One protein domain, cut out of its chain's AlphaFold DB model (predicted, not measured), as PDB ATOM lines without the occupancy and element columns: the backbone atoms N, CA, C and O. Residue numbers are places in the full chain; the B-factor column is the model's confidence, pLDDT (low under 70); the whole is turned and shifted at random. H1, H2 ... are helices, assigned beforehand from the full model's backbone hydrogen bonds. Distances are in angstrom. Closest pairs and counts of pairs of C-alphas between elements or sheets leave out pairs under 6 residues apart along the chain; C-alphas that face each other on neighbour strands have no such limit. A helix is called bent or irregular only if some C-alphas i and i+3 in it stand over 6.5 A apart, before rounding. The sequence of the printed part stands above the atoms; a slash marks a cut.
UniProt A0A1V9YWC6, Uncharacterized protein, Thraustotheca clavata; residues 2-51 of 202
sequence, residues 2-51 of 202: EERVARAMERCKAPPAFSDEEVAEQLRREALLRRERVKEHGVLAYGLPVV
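AT A GLANCE: This is residues 2 to 51 of the 202 residues of an uncharacterized protein of Thraustotheca clavata (UniProt A0A1V9YWC6). A short helix H1 and a long helix H2 stand well separated on a stretched link, residues 12 to 19, in a wide open V. Beyond a kink near residue 40, the last part of H2 and residues 47 to 51 fold back. The printed part has 50 residues with two named helices, H1 then H2, and no named strand; its class is all helix. It is extended, with a radius of gyration of the C-alphas of 18.9 A and spans of 57 by 24 by 12 A.

IN THESE COORDINATES: H1, residues 2 to 11, begins at C-alpha 2 (223.171, 113.283, 138.077) and measures 14.5 A from first to last C-alpha. H2, residues 20 to 46, measures 27.4 A and ends at C-alpha 46 (269.006, 88.978, 133.021). H2 is irregular: C-alphas 40 and 43 are 9.5 A apart, and it has a kink of 109 degrees near residue 40.

HOW THE PARTS SIT: H1 and H2 are apart, joined by a short link of 8 residues. Residues 2 to 33 stand free. In H1 every O i to N i+4 pair is within hydrogen-bond range; in H2, 19 of 23 are.

THE WHOLE: The two farthest C-alphas, of Glu 2 and Val 43, are 57.5 A apart. The printed part has no cut. Mean pLDDT of the printed part is 80.9; residues 10 to 15 and residue 51 are under 70.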
ATOM      1  N   GLU A   2     223.166 114.753 138.003       70.12
ATOM      2  CA  GLU A   2     223.171 113.283 138.077       70.12
ATOM      3  C   GLU A   2     224.256 112.607 137.220       70.12
ATOM      4  O   GLU A   2     224.952 111.725 137.713       70.12
ATOM      5  N   GLU A   3     224.528 113.084 135.999       70.31
ATOM      6  CA  GLU A   3     225.592 112.511 135.149       70.31
ATOM      7  C   GLU A   3     227.001 112.644 135.746       70.31
ATOM      8  O   GLU A   3     227.848 111.769 135.572       70.31
ATOM      9  N   ARG A   4     227.272 113.729 136.486       72.38
ATOM     10  CA  ARG A   4     228.573 113.920 137.150       72.38
ATOM     11  C   ARG A   4     228.753 112.942 138.309       72.38
ATOM     12  O   ARG A   4     229.864 112.464 138.523       72.38
ATOM     13  N   VAL A   5     227.667 112.631 139.015       76.06
ATOM     14  CA  VAL A   5     227.650 111.644 140.101       76.06
ATOM     15  C   VAL A   5     227.789 110.231 139.534       76.06
ATOM     16  O   VAL A   5     228.625 109.475 140.017       76.06
ATOM     17  N   ALA A   6     227.083 109.898 138.450       77.75
ATOM     18  CA  ALA A   6     227.209 108.603 137.776       77.75
ATOM     19  C   ALA A   6     228.642 108.345 137.272       77.75
ATOM     20  O   ALA A   6     229.208 107.279 137.508       77.75
ATOM     21  N   ARG A   7     229.282 109.355 136.671       76.06
ATOM     22  CA  ARG A   7     230.669 109.262 136.185       76.06
ATOM     23  C   ARG A   7     231.699 109.169 137.316       76.06
ATOM     24  O   ARG A   7     232.750 108.556 137.142       76.06
ATOM     25  N   ALA A   8     231.423 109.783 138.467       73.44
ATOM     26  CA  ALA A   8     232.246 109.631 139.666       73.44
ATOM     27  C   ALA A   8     232.099 108.225 140.271       73.44
ATOM     28  O   ALA A   8     233.094 107.616 140.648       73.44
ATOM     29  N   MET A   9     230.882 107.676 140.278       73.75
ATOM     30  CA  MET A   9     230.600 106.318 140.749       73.75
ATOM     31  C   MET A   9     231.215 105.240 139.841       73.75
ATOM     32  O   MET A   9     231.720 104.244 140.350       73.75
ATOM     33  N   GLU A  10     231.271 105.452 138.521       69.88
ATOM     34  CA  GLU A  10     232.010 104.566 137.604       69.88
ATOM     35  C   GLU A  10     233.520 104.555 137.861       69.88
ATOM     36  O   GLU A  10     234.152 103.512 137.735       69.88
ATOM     37  N   ARG A  11     234.110 105.685 138.266       66.81
ATOM     38  CA  ARG A  11     235.540 105.760 138.613       66.81
ATOM     39  C   ARG A  11     235.868 105.113 139.959       66.81
ATOM     40  O   ARG A  11     237.019 104.755 140.185       66.81
ATOM     41  N   CYS A  12     234.873 104.965 140.830       57.84
ATOM     42  CA  CYS A  12     234.994 104.281 142.117       57.84
ATOM     43  C   CYS A  12     234.671 102.783 142.037       57.84
ATOM     44  O   CYS A  12     234.806 102.090 143.047       57.84
ATOM     45  N   LYS A  13     234.261 102.258 140.870       61.22
ATOM     46  CA  LYS A  13     234.209 100.807 140.671       61.22
ATOM     47  C   LYS A  13     235.629 100.273 140.799       61.22
ATOM     48  O   LYS A  13     236.493 100.576 139.977       61.22
ATOM     49  N   ALA A  14     235.857  99.503 141.861       61.81
ATOM     50  CA  ALA A  14     237.089  98.760 142.037       61.81
ATOM     51  C   ALA A  14     237.356  97.950 140.758       61.81
ATOM     52  O   ALA A  14     236.402  97.394 140.196       61.81
ATOM     53  N   PRO A  15     238.609  97.902 140.269       67.12
ATOM     54  CA  PRO A  15     238.940  97.010 139.170       67.12
ATOM     55  C   PRO A  15     238.459  95.603 139.540       67.12
ATOM     56  O   PRO A  15     238.555  95.233 140.717       67.12
ATOM     57  N   PRO A  16     237.894  94.846 138.583       71.81
ATOM     58  CA  PRO A  16     237.449  93.489 138.855       71.81
ATOM     59  C   PRO A  16     238.614  92.735 139.495       71.81
ATOM     60  O   PRO A  16     239.735  92.764 138.982       71.81
ATOM     61  N   ALA A  17     238.369  92.154 140.670       72.19
ATOM     62  CA  ALA A  17     239.359  91.322 141.325       72.19
ATOM     63  C   ALA A  17     239.647  90.156 140.378       72.19
ATOM     64  O   ALA A  17     238.737  89.389 140.067       72.19
ATOM     65  N   PHE A  18     240.879  90.084 139.875       76.56
ATOM     66  CA  PHE A  18     241.307  88.970 139.041       76.56
ATOM     67  C   PHE A  18     241.112  87.679 139.825       76.56
ATOM     68  O   PHE A  18     241.498  87.593 140.994       76.56
ATOM     69  N   SER A  19     240.501  86.693 139.185       85.31
ATOM     70  CA  SER A  19     240.450  85.348 139.742       85.31
ATOM     71  C   SER A  19     241.864  84.762 139.805       85.31
ATOM     72  O   SER A  19     242.718  85.072 138.969       85.31
ATOM     73  N   ASP A  20     242.123  83.894 140.784       83.94
ATOM     74  CA  ASP A  20     243.427  83.232 140.930       83.94
ATOM     75  C   ASP A  20     243.843  82.486 139.645       83.94
ATOM     76  O   ASP A  20     245.029  82.397 139.321       83.94
ATOM     77  N   GLU A  21     242.864  82.001 138.877       89.81
ATOM     78  CA  GLU A  21     243.071  81.321 137.599       89.81
ATOM     79  C   GLU A  21     243.554  82.277 136.495       89.81
ATOM     80  O   GLU A  21     244.534  81.980 135.810       89.81
ATOM     81  N   GLU A  22     242.972  83.476 136.389       86.88
ATOM     82  CA  GLU A  22     243.436  84.521 135.463       86.88
ATOM     83  C   GLU A  22     244.848  85.013 135.813       86.88
ATOM     84  O   GLU A  22     245.686  85.206 134.926       86.88
ATOM     85  N   VAL A  23     245.150  85.165 137.109       84.12
ATOM     86  CA  VAL A  23     246.498  85.528 137.579       84.12
ATOM     87  C   VAL A  23     247.507  84.439 137.206       84.12
ATOM     88  O   VAL A  23     248.604  84.740 136.719       84.12
ATOM     89  N   ALA A  24     247.141  83.168 137.387       86.25
ATOM     90  CA  ALA A  24     247.986  82.041 137.012       86.25
ATOM     91  C   ALA A  24     248.246  81.996 135.497       86.25
ATOM     92  O   ALA A  24     249.381  81.760 135.073       86.25
ATOM     93  N   GLU A  25     247.238  82.259 134.662       91.12
ATOM     94  CA  GLU A  25     247.421  82.356 133.211       91.12
ATOM     95  C   GLU A  25     248.347  83.506 132.810       91.12
ATOM     96  O   GLU A  25     249.225  83.330 131.957       91.12
ATOM     97  N   GLN A  26     248.199  84.666 133.445       86.44
ATOM     98  CA  GLN A  26     249.063  85.815 133.199       86.44
ATOM     99  C   GLN A  26     250.524  85.500 133.548       86.44
ATOM    100  O   GLN A  26     251.421  85.764 132.743       86.44
ATOM    101  N   LEU A  27     250.766  84.848 134.689       86.06
ATOM    102  CA  LEU A  27     252.096  84.381 135.090       86.06
ATOM    103  C   LEU A  27     252.694  83.393 134.078       86.06
ATOM    104  O   LEU A  27     253.878  83.493 133.749       86.06
ATOM    105  N   ARG A  28     251.891  82.463 133.542       92.06
ATOM    106  CA  ARG A  28     252.344  81.527 132.497       92.06
ATOM    107  C   ARG A  28     252.759  82.267 131.223       92.06
ATOM    108  O   ARG A  28     253.815  81.960 130.673       92.06
ATOM    109  N   ARG A  29     251.981  83.263 130.777       89.25
ATOM    110  CA  ARG A  29     252.323  84.088 129.599       89.25
ATOM    111  C   ARG A  29     253.616  84.875 129.814       89.25
ATOM    112  O   ARG A  29     254.496  84.851 128.956       89.25
ATOM    113  N   GLU A  30     253.781  85.512 130.974       87.38
ATOM    114  CA  GLU A  30     255.017  86.237 131.302       87.38
ATOM    115  C   GLU A  30     256.240  85.308 131.374       87.38
ATOM    116  O   GLU A  30     257.335  85.677 130.933       87.38
ATOM    117  N   ALA A  31     256.071  84.092 131.900       88.56
ATOM    118  CA  ALA A  31     257.132  83.092 131.951       88.56
ATOM    119  C   ALA A  31     257.567  82.636 130.547       88.56
ATOM    120  O   ALA A  31     258.766  82.478 130.305       88.56
ATOM    121  N   LEU A  32     256.624  82.468 129.613       92.62
ATOM    122  CA  LEU A  32     256.930  82.145 128.215       92.62
ATOM    123  C   LEU A  32     257.703  83.278 127.530       92.62
ATOM    124  O   LEU A  32     258.777  83.027 126.990       92.62
ATOM    125  N   LEU A  33     257.253  84.528 127.670       88.75
ATOM    126  CA  LEU A  33     257.961  85.701 127.138       88.75
ATOM    127  C   LEU A  33     259.372  85.864 127.722       88.75
ATOM    128  O   LEU A  33     260.287  86.352 127.059       88.75
ATOM    129  N   ARG A  34     259.584  85.487 128.991       85.38
ATOM    130  CA  ARG A  34     260.936  85.440 129.571       85.38
ATOM    131  C   ARG A  34     261.779  84.331 128.950       85.38
ATOM    132  O   ARG A  34     262.944  84.576 128.660       85.38
ATOM    133  N   ARG A  35     261.215  83.141 128.729       89.50
ATOM    134  CA  ARG A  35     261.928  82.038 128.063       89.50
ATOM    135  C   ARG A  35     262.346  82.416 126.646       89.50
ATOM    136  O   ARG A  35     263.465  82.098 126.265       89.50
ATOM    137  N   GLU A  36     261.491  83.101 125.894       91.12
ATOM    138  CA  GLU A  36     261.820  83.596 124.551       91.12
ATOM    139  C   GLU A  36     262.959  84.615 124.590       91.12
ATOM    140  O   GLU A  36     263.970  84.418 123.925       91.12
ATOM    141  N   ARG A  37     262.893  85.608 125.486       86.62
ATOM    142  CA  ARG A  37     263.997  86.566 125.675       86.62
ATOM    143  C   ARG A  37     265.316  85.908 126.075       86.62
ATOM    144  O   ARG A  37     266.370  86.333 125.617       86.62
ATOM    145  N   VAL A  38     265.278  84.880 126.923       90.81
ATOM    146  CA  VAL A  38     266.479  84.114 127.298       90.81
ATOM    147  C   VAL A  38     267.008  83.303 126.114       90.81
ATOM    148  O   VAL A  38     268.218  83.168 125.980       90.81
ATOM    149  N   LYS A  39     266.144  82.789 125.229       93.12
ATOM    150  CA  LYS A  39     266.590  82.131 123.990       93.12
ATOM    151  C   LYS A  39     267.263  83.116 123.032       93.12
ATOM    152  O   LYS A  39     268.271  82.759 122.438       93.12
ATOM    153  N   GLU A  40     266.732  84.330 122.903       90.12
ATOM    154  CA  GLU A  40     267.260  85.355 121.990       90.12
ATOM    155  C   GLU A  40     268.543  86.016 122.508       90.12
ATOM    156  O   GLU A  40     269.508  86.177 121.767       90.12
ATOM    157  N   HIS A  41     268.574  86.394 123.789       89.00
ATOM    158  CA  HIS A  41     269.664  87.179 124.378       89.00
ATOM    159  C   HIS A  41     270.592  86.369 125.296       89.00
ATOM    160  O   HIS A  41     271.593  86.896 125.789       89.00
ATOM    161  N   GLY A  42     270.285  85.098 125.562       91.81
ATOM    162  CA  GLY A  42     271.079  84.248 126.447       91.81
ATOM    163  C   GLY A  42     271.185  84.820 127.863       91.81
ATOM    164  O   GLY A  42     270.210  85.289 128.452       91.81
ATOM    165  N   VAL A  43     272.401  84.812 128.413       86.75
ATOM    166  CA  VAL A  43     272.703  85.331 129.761       86.75
ATOM    167  C   VAL A  43     272.439  86.839 129.873       86.75
ATOM    168  O   VAL A  43     272.054  87.316 130.941       86.75
ATOM    169  N   LEU A  44     272.562  87.592 128.772       86.69
ATOM    170  CA  LEU A  44     272.328  89.041 128.768       86.69
ATOM    171  C   LEU A  44     270.865  89.402 129.062       86.69
ATOM    172  O   LEU A  44     270.596  90.511 129.521       86.69
ATOM    173  N   ALA A  45     269.927  88.461 128.889       86.25
ATOM    174  CA  ALA A  45     268.513  88.663 129.199       86.25
ATOM    175  C   ALA A  45     268.263  89.067 130.665       86.25
ATOM    176  O   ALA A  45     267.308  89.789 130.942       86.25
ATOM    177  N   TYR A  46     269.122  88.637 131.598       80.81
ATOM    178  CA  TYR A  46     269.006  88.978 133.021       80.81
ATOM    179  C   TYR A  46     269.555  90.370 133.366       80.81
ATOM    180  O   TYR A  46     269.211  90.914 134.412       80.81
ATOM    181  N   GLY A  47     270.398  90.946 132.502       82.25
ATOM    182  CA  GLY A  47     270.953  92.291 132.681       82.25
ATOM    183  C   GLY A  47     270.068  93.404 132.118       82.25
ATOM    184  O   GLY A  47     270.291  94.576 132.421       82.25
ATOM    185  N   LEU A  48     269.065  93.060 131.303       81.00
ATOM    186  CA  LEU A  48     268.158  94.037 130.713       81.00
ATOM    187  C   LEU A  48     267.113  94.503 131.741       81.00
ATOM    188  O   LEU A  48     266.534  93.676 132.453       81.00
ATOM    189  N   PRO A  49     266.829  95.817 131.819       74.81
ATOM    190  CA  PRO A  49     265.849  96.343 132.755       74.81
ATOM    191  C   PRO A  49     264.465  95.777 132.427       74.81
ATOM    192  O   PRO A  49     263.879  96.056 131.382       74.81
ATOM    193  N   VAL A  50     263.927  94.970 133.341       75.62
ATOM    194  CA  VAL A  50     262.551  94.487 133.240       75.62
ATOM    195  C   VAL A  50     261.639  95.648 133.604       75.62
ATOM    196  O   VAL A  50     261.603  96.075 134.758       75.62
ATOM    197  N   VAL A  51     260.905  96.166 132.618       67.50
ATOM    198  CA  VAL A  51     259.854  97.153 132.873       67.50
ATOM    199  C   VAL A  51     258.826  96.490 133.796       67.50
ATOM    200  O   VAL A  51     258.277  95.449 133.422       67.50
TER     201      VAL A  51